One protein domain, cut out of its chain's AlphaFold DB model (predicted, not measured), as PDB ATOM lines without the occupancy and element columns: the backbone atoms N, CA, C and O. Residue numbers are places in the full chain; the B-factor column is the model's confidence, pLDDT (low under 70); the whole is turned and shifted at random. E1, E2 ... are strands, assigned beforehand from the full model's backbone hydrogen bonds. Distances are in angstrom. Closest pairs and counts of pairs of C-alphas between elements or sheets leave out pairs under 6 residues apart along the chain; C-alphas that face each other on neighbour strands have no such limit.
ATOM      1  N   ILE A  72     145.546 125.013 167.331       88.38
ATOM      2  CA  ILE A  72     145.278 124.510 168.680       88.38
ATOM      3  C   ILE A  72     145.419 125.704 169.618       88.38
ATOM      4  O   ILE A  72     146.346 126.504 169.460       88.38
ATOM      5  N   SER A  73     144.493 125.867 170.560       85.44
ATOM      6  CA  SER A  73     144.555 126.987 171.495       85.44
ATOM      7  C   SER A  73     145.776 126.907 172.403       85.44
ATOM      8  O   SER A  73     146.336 125.840 172.647       85.44
ATOM      9  N   HIS A  74     146.167 128.048 172.974       79.00
ATOM     10  CA  HIS A  74     147.340 128.140 173.847       79.00
ATOM     11  C   HIS A  74     147.287 127.187 175.060       79.00
ATOM     12  O   HIS A  74     148.321 126.738 175.544       79.00
ATOM     13  N   ASN A  75     146.086 126.866 175.544       86.44
ATOM     14  CA  ASN A  75     145.846 125.954 176.662       86.44
ATOM     15  C   ASN A  75     145.488 124.515 176.226       86.44
ATOM     16  O   ASN A  75     145.153 123.704 177.085       86.44
ATOM     17  N   ASN A  76     145.563 124.188 174.929       85.44
ATOM     18  CA  ASN A  76     145.225 122.877 174.353       85.44
ATOM     19  C   ASN A  76     143.792 122.386 174.647       85.44
ATOM     20  O   ASN A  76     143.551 121.179 174.676       85.44
ATOM     21  N   THR A  77     142.842 123.294 174.886       88.69
ATOM     22  CA  THR A  77     141.436 122.933 175.148       88.69
ATOM     23  C   THR A  77     140.542 123.039 173.921       88.69
ATOM     24  O   THR A  77     139.438 122.502 173.948       88.69
ATOM     25  N   SER A  78     140.991 123.725 172.869       91.75
ATOM     26  CA  SER A  78     140.241 123.887 171.626       91.75
ATOM     27  C   SER A  78     141.100 123.639 170.397       91.75
ATOM     28  O   SER A  78     142.329 123.775 170.425       91.75
ATOM     29  N   PHE A  79     140.435 123.247 169.314       91.31
ATOM     30  CA  PHE A  79     141.057 123.107 168.009       91.31
ATOM     31  C   PHE A  79     140.153 123.673 166.922       91.31
ATOM     32  O   PHE A  79     138.930 123.636 167.022       91.31
ATOM     33  N   TYR A  80     140.789 124.141 165.858       92.19
ATOM     34  CA  TYR A  80     140.125 124.615 164.661       92.19
ATOM     35  C   TYR A  80     140.902 124.153 163.436       92.19
ATOM     36  O   TYR A  80     142.121 124.327 163.349       92.19
ATOM     37  N   PHE A  81     140.211 123.564 162.469       92.62
ATOM     38  CA  PHE A  81     140.771 123.390 161.138       92.62
ATOM     39  C   PHE A  81     139.692 123.473 160.074       92.62
ATOM     40  O   PHE A  81     138.568 123.009 160.243       92.62
ATOM     41  N   GLU A  82     140.088 123.998 158.926       90.88
ATOM     42  CA  GLU A  82     139.243 124.092 157.749       90.88
ATOM     43  C   GLU A  82     140.000 123.620 156.512       90.88
ATOM     44  O   GLU A  82     141.235 123.616 156.458       90.88
ATOM     45  N   PHE A  83     139.253 123.187 155.504       89.88
ATOM     46  CA  PHE A  83     139.812 122.880 154.198       89.88
ATOM     47  C   PHE A  83     138.803 123.139 153.085       89.88
ATOM     48  O   PHE A  83     137.599 122.923 153.232       89.88
ATOM     49  N   ALA A  84     139.324 123.560 151.935       88.56
ATOM     50  CA  ALA A  84     138.553 123.725 150.712       88.56
ATOM     51  C   ALA A  84     138.586 122.452 149.852       88.56
ATOM     52  O   ALA A  84     139.537 121.664 149.891       88.56
ATOM     53  N   PHE A  85     137.553 122.252 149.036       88.56
ATOM     54  CA  PHE A  85     137.485 121.118 148.117       88.56
ATOM     55  C   PHE A  85     138.160 121.453 146.775       88.56
ATOM     56  O   PHE A  85     137.586 122.149 145.947       88.56
ATOM     57  N   ASP A  86     139.337 120.882 146.488       85.44
ATOM     58  CA  ASP A  86     140.087 121.163 145.239       85.44
ATOM     59  C   ASP A  86     139.273 120.997 143.943       85.44
ATOM     60  O   ASP A  86     139.535 121.655 142.938       85.44
ATOM     61  N   LYS A  87     138.326 120.051 143.922       89.12
ATOM     62  CA  LYS A  87     137.489 119.753 142.745       89.12
ATOM     63  C   LYS A  87     136.206 120.575 142.691       89.12
ATOM     64  O   LYS A  87     135.509 120.526 141.683       89.12
ATOM     65  N   GLN A  88     135.893 121.290 143.762       90.50
ATOM     66  CA  GLN A  88     134.709 122.120 143.890       90.50
ATOM     67  C   GLN A  88     135.137 123.439 144.542       90.50
ATOM     68  O   GLN A  88     134.995 123.593 145.757       90.50
ATOM     69  N   PRO A  89     135.714 124.369 143.754       86.75
ATOM     70  CA  PRO A  89     136.108 125.666 144.283       86.75
ATOM     71  C   PRO A  89     134.898 126.348 144.919       86.75
ATOM     72  O   PRO A  89     133.758 126.103 144.520       86.75
ATOM     73  N   ASN A  90     135.164 127.203 145.902       91.69
ATOM     74  CA  ASN A  90     134.150 127.904 146.691       91.69
ATOM     75  C   ASN A  90     133.335 127.016 147.644       91.69
ATOM     76  O   ASN A  90     132.370 127.494 148.226       91.69
ATOM     77  N   LEU A  91     133.738 125.762 147.854       94.06
ATOM     78  CA  LEU A  91     133.240 124.936 148.950       94.06
ATOM     79  C   LEU A  91     134.318 124.731 150.005       94.06
ATOM     80  O   LEU A  91     135.467 124.425 149.666       94.06
ATOM     81  N   MET A  92     133.924 124.804 151.271       92.56
ATOM     82  CA  MET A  92     134.788 124.480 152.404       92.56
ATOM     83  C   MET A  92     134.053 123.672 153.473       92.56
ATOM     84  O   MET A  92     132.824 123.710 153.573       92.56
ATOM     85  N   LEU A  93     134.836 122.944 154.265       93.50
ATOM     86  CA  LEU A  93     134.388 122.274 155.477       93.50
ATOM     87  C   LEU A  93     135.280 122.714 156.640       93.50
ATOM     88  O   LEU A  93     136.506 122.695 156.525       93.50
ATOM     89  N   CYS A  94     134.648 123.089 157.743       92.75
ATOM     90  CA  CYS A  94     135.283 123.551 158.965       92.75
ATOM     91  C   CYS A  94     134.896 122.636 160.129       92.75
ATOM     92  O   CYS A  94     133.750 122.197 160.232       92.75
ATOM     93  N   TYR A  95     135.873 122.367 160.988       94.44
ATOM     94  CA  TYR A  95     135.720 121.675 162.257       94.44
ATOM     95  C   TYR A  95     136.235 122.592 163.360       94.44
ATOM     96  O   TYR A  95     137.422 122.931 163.388       94.44
ATOM     97  N   ASP A  96     135.338 122.966 164.260       93.31
ATOM     98  CA  ASP A  96     135.577 123.894 165.358       93.31
ATOM     99  C   ASP A  96     135.169 123.207 166.657       93.31
ATOM    100  O   ASP A  96     134.011 122.838 166.821       93.31
ATOM    101  N   TYR A  97     136.117 122.984 167.562       94.06
ATOM    102  CA  TYR A  97     135.809 122.527 168.911       94.06
ATOM    103  C   TYR A  97     136.300 123.543 169.921       94.06
ATOM    104  O   TYR A  97     137.512 123.748 170.026       94.06
ATOM    105  N   CYS A  98     135.386 124.110 170.710       91.25
ATOM    106  CA  CYS A  98     135.693 125.100 171.742       91.25
ATOM    107  C   CYS A  98     136.423 126.357 171.218       91.25
ATOM    108  O   CYS A  98     137.097 127.033 172.005       91.25
ATOM    109  N   TRP A  99     136.389 126.639 169.910       90.31
ATOM    110  CA  TRP A  99     137.107 127.769 169.319       90.31
ATOM    111  C   TRP A  99     136.193 128.978 169.146       90.31
ATOM    112  O   TRP A  99     136.546 130.064 169.609       90.31
ATOM    113  N   SER A 100     135.019 128.780 168.541       87.62
ATOM    114  CA  SER A 100     133.981 129.815 168.438       87.62
ATOM    115  C   SER A 100     133.123 129.888 169.702       87.62
ATOM    116  O   SER A 100     132.976 130.966 170.279       87.62
ATOM    117  N   ASP A 101     132.644 128.738 170.181       89.19
ATOM    118  CA  ASP A 101     131.731 128.631 171.321       89.19
ATOM    119  C   ASP A 101     132.223 127.604 172.348       89.19
ATOM    120  O   ASP A 101     132.827 126.584 172.015       89.19
ATOM    121  N   VAL A 102     132.011 127.883 173.637       90.06
ATOM    122  CA  VAL A 102     132.559 127.071 174.738       90.06
ATOM    123  C   VAL A 102     131.837 125.726 174.838       90.06
ATOM    124  O   VAL A 102     130.622 125.686 174.997       90.06
ATOM    125  N   ASN A 103     132.609 124.634 174.885       89.44
ATOM    126  CA  ASN A 103     132.129 123.246 174.982       89.44
ATOM    127  C   ASN A 103     131.250 122.794 173.809       89.44
ATOM    128  O   ASN A 103     130.432 121.893 173.974       89.44
ATOM    129  N   GLU A 104     131.441 123.388 172.634       92.56
ATOM    130  CA  GLU A 104     130.690 123.044 171.435       92.56
ATOM    131  C   GLU A 104     131.619 122.463 170.370       92.56
ATOM    132  O   GLU A 104     132.719 122.976 170.151       92.56
ATOM    133  N   PHE A 105     131.192 121.367 169.734       94.06
ATOM    134  CA  PHE A 105     131.832 120.845 168.532       94.06
ATOM    135  C   PHE A 105     130.952 121.144 167.319       94.06
ATOM    136  O   PHE A 105     129.936 120.483 167.101       94.06
ATOM    137  N   GLU A 106     131.353 122.129 166.522       94.94
ATOM    138  CA  GLU A 106     130.685 122.519 165.289       94.94
ATOM    139  C   GLU A 106     131.383 121.909 164.064       94.94
ATOM    140  O   GLU A 106     132.603 121.988 163.876       94.94
ATOM    141  N   ILE A 107     130.567 121.349 163.174       95.69
ATOM    142  CA  ILE A 107     130.931 121.029 161.799       95.69
ATOM    143  C   ILE A 107     130.176 121.995 160.888       95.69
ATOM    144  O   ILE A 107     128.944 121.963 160.826       95.69
ATOM    145  N   CYS A 108     130.911 122.828 160.153       94.62
ATOM    146  CA  CYS A 108     130.343 123.844 159.272       94.62
ATOM    147  C   CYS A 108     130.701 123.578 157.812       94.62
ATOM    148  O   CYS A 108     131.870 123.598 157.424       94.62
ATOM    149  N   TYR A 109     129.681 123.350 156.990       95.25
ATOM    150  CA  TYR A 109     129.791 123.335 155.539       95.25
ATOM    151  C   TYR A 109     129.421 124.711 154.995       95.25
ATOM    152  O   TYR A 109     128.338 125.214 155.285       95.25
ATOM    153  N   THR A 110     130.294 125.296 154.182       95.06
ATOM    154  CA  THR A 110     130.064 126.617 153.589       95.06
ATOM    155  C   THR A 110     130.129 126.536 152.065       95.06
ATOM    156  O   THR A 110     131.149 126.120 151.502       95.06
ATOM    157  N   ASP A 111     129.047 126.957 151.405       95.75
ATOM    158  CA  ASP A 111     128.938 127.110 149.955       95.75
ATOM    159  C   ASP A 111     129.004 128.595 149.565       95.75
ATOM    160  O   ASP A 111     128.087 129.383 149.794       95.75
ATOM    161  N   MET A 112     130.124 128.980 148.954       94.81
ATOM    162  CA  MET A 112     130.382 130.325 148.442       94.81
ATOM    163  C   MET A 112     130.180 130.419 146.924       94.81
ATOM    164  O   MET A 112     130.641 131.381 146.313       94.81
ATOM    165  N   LYS A 113     129.561 129.438 146.248       91.88
ATOM    166  CA  LYS A 113     129.387 129.500 144.782       91.88
ATOM    167  C   LYS A 113     128.543 130.695 144.349       91.88
ATOM    168  O   LYS A 113     128.815 131.255 143.290       91.88
ATOM    169  N   GLY A 114     127.539 131.064 145.147       89.44
ATOM    170  CA  GLY A 114     126.684 132.223 144.888       89.44
ATOM    171  C   GLY A 114     127.350 133.551 145.251       89.44
ATOM    172  O   GLY A 114     127.336 134.484 144.453       89.44
ATOM    173  N   SER A 115     127.958 133.633 146.437       90.25
ATOM    174  CA  SER A 115     128.531 134.875 146.977       90.25
ATOM    175  C   SER A 115     129.947 135.177 146.470       90.25
ATOM    176  O   SER A 115     130.342 136.337 146.379       90.25
ATOM    177  N   GLY A 116     130.750 134.155 146.174       87.50
ATOM    178  CA  GLY A 116     132.181 134.270 145.877       87.50
ATOM    179  C   GLY A 116     133.068 134.585 147.092       87.50
ATOM    180  O   GLY A 116     134.276 134.742 146.933       87.50
ATOM    181  N   HIS A 117     132.496 134.692 148.295       84.19
ATOM    182  CA  HIS A 117     133.205 134.991 149.542       84.19
ATOM    183  C   HIS A 117     132.449 134.450 150.766       84.19
ATOM    184  O   HIS A 117     131.289 134.053 150.670       84.19
ATOM    185  N   VAL A 118     133.111 134.423 151.928       82.25
ATOM    186  CA  VAL A 118     132.560 133.818 153.156       82.25
ATOM    187  C   VAL A 118     131.344 134.583 153.679       82.25
ATOM    188  O   VAL A 118     130.353 133.972 154.076       82.25
ATOM    189  N   PHE A 119     131.369 135.916 153.673       82.75
ATOM    190  CA  PHE A 119     130.199 136.690 154.090       82.75
ATOM    191  C   PHE A 119     129.070 136.551 153.061       82.75
ATOM    192  O   PHE A 119     129.298 136.640 151.860       82.75
ATOM    193  N   GLY A 120     127.852 136.284 153.534       84.88
ATOM    194  CA  GLY A 120     126.705 136.023 152.658       84.88
ATOM    195  C   GLY A 120     126.748 134.673 151.930       84.88
ATOM    196  O   GLY A 120     125.981 134.482 150.993       84.88
ATOM    197  N   SER A 121     127.643 133.764 152.328       91.94
ATOM    198  CA  SER A 121     127.635 132.371 151.866       91.94
ATOM    199  C   SER A 121     126.509 131.563 152.506       91.94
ATOM    200  O   SER A 121     126.056 131.872 153.610       91.94
ATOM    201  N   ASP A 122     126.100 130.493 151.827       93.62
ATOM    202  CA  ASP A 122     125.153 129.533 152.383       93.62
ATOM    203  C   ASP A 122     125.904 128.583 153.318       93.62
ATOM    204  O   ASP A 122     126.849 127.903 152.906       93.62
ATOM    205  N   GLN A 123     125.498 128.535 154.587       93.62
ATOM    206  CA  GLN A 123     126.168 127.732 155.611       93.62
ATOM    207  C   GLN A 123     125.217 126.711 156.221       93.62
ATOM    208  O   GLN A 123     124.103 127.039 156.630       93.62
ATOM    209  N   ILE A 124     125.686 125.470 156.322       94.31
ATOM    210  CA  ILE A 124     125.016 124.391 157.043       94.31
ATOM    211  C   ILE A 124     125.902 124.027 158.229       94.31
ATOM    212  O   ILE A 124     127.039 123.590 158.044       94.31
ATOM    213  N   ARG A 125     125.367 124.196 159.438       94.00
ATOM    214  CA  ARG A 125     126.075 123.956 160.699       94.00
ATOM    215  C   ARG A 125     125.455 122.774 161.427       94.00
ATOM    216  O   ARG A 125     124.233 122.642 161.473       94.00
ATOM    217  N   THR A 126     126.294 121.889 161.942       95.38
ATOM    218  CA  THR A 126     125.892 120.739 162.757       95.38
ATOM    219  C   THR A 126     126.699 120.747 164.040       95.38
ATOM    220  O   THR A 126     127.922 120.826 163.983       95.38
ATOM    221  N   TYR A 127     126.011 120.620 165.169       92.56
ATOM    222  CA  TYR A 127     126.604 120.595 166.500       92.56
ATOM    223  C   TYR A 127     126.532 119.175 167.061       92.56
ATOM    224  O   TYR A 127     125.507 118.505 166.893       92.56
ATOM    225  N   VAL A 128     127.626 118.706 167.665       87.00
ATOM    226  CA  VAL A 128     127.793 117.331 168.176       87.00
ATOM    227  C   VAL A 128     127.988 117.326 169.683       87.00
ATOM    228  O   VAL A 128     128.784 118.156 170.172       87.00
TER     229      VAL A 128
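What this domain is: This is residues 72 to 128 of the 128 residues of an uncharacterized protein of viral metagenome (UniProt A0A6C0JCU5). The model is a single twisted antiparallel sheet of four strands, E1, E2, E3 and E4, laid side by side in chain order as an up-and-back meander, each strand the antiparallel neighbour of the one before, with no named helix over either face. The strands run along the long axis, and E2, the longest, bends near its first residues beside the tight turn from E1. The printed part has 57 residues, of which 30 are in the four named strands; the class is all strand. The whole is elongated, spanning 36 by 19 by 18 A, and only just loose, close to compact, with a radius of gyration of the C-alphas of 12.4 A.

Where its parts are: The longest strand of the sheet is E2, residues 88 to 97, 25.0 A from first to last C-alpha; it bends by 51 degrees at residue 91. E1, residues 79 to 85, is 20.3 A long and begins at C-alpha 79 at (141.057, 123.107, 168.009). E3, residues 105 to 111, is 19.8 A long, with C-alpha 105 at (131.832, 120.845, 168.532). E4, residues 122 to 127, is 16.8 A long and ends at C-alpha 127 at (126.604, 120.595, 166.500).

How they stand to each other: The inner strands E2 and E3 are antiparallel neighbours and a hairpin, with 167 degrees between their directions. The C-alphas of Tyr 97 and Phe 105 face each other at 4.3 A, and N 94 and O 108 are within hydrogen-bond range at 2.8 A. The edge strand E1 forms a hairpin with E2, antiparallel at 167 degrees. The C-alphas of Glu 82 and Cys 94 face each other at 4.2 A, and N 81 and O 95 are within hydrogen-bond range at 3.0 A. The other edge strand, E4, forms a hairpin with E3, antiparallel at 164 degrees. The C-alphas of Cys 108 and Arg 125 face each other at 4.5 A, and N 109 and O 124 are within hydrogen-bond range at 2.9 A. E1 and E4 are apart. From edge to edge of the sheet the strands' lines turn by 40 degrees, while the way across it turns by 7 degrees.

The domain as a whole: The two C-alphas farthest apart are those of Asn 75 and Gly 114, at 37.6 A. The printed part has no cut and ends at Val 128, the chain's last residue. The link from E1 to E2 is tight, with 2 residues, and those from E2 to E3 and from E3 to E4 are short, with 7 and 10 residues. The mean pLDDT of the printed part is 90.6, and no printed residue is under 70.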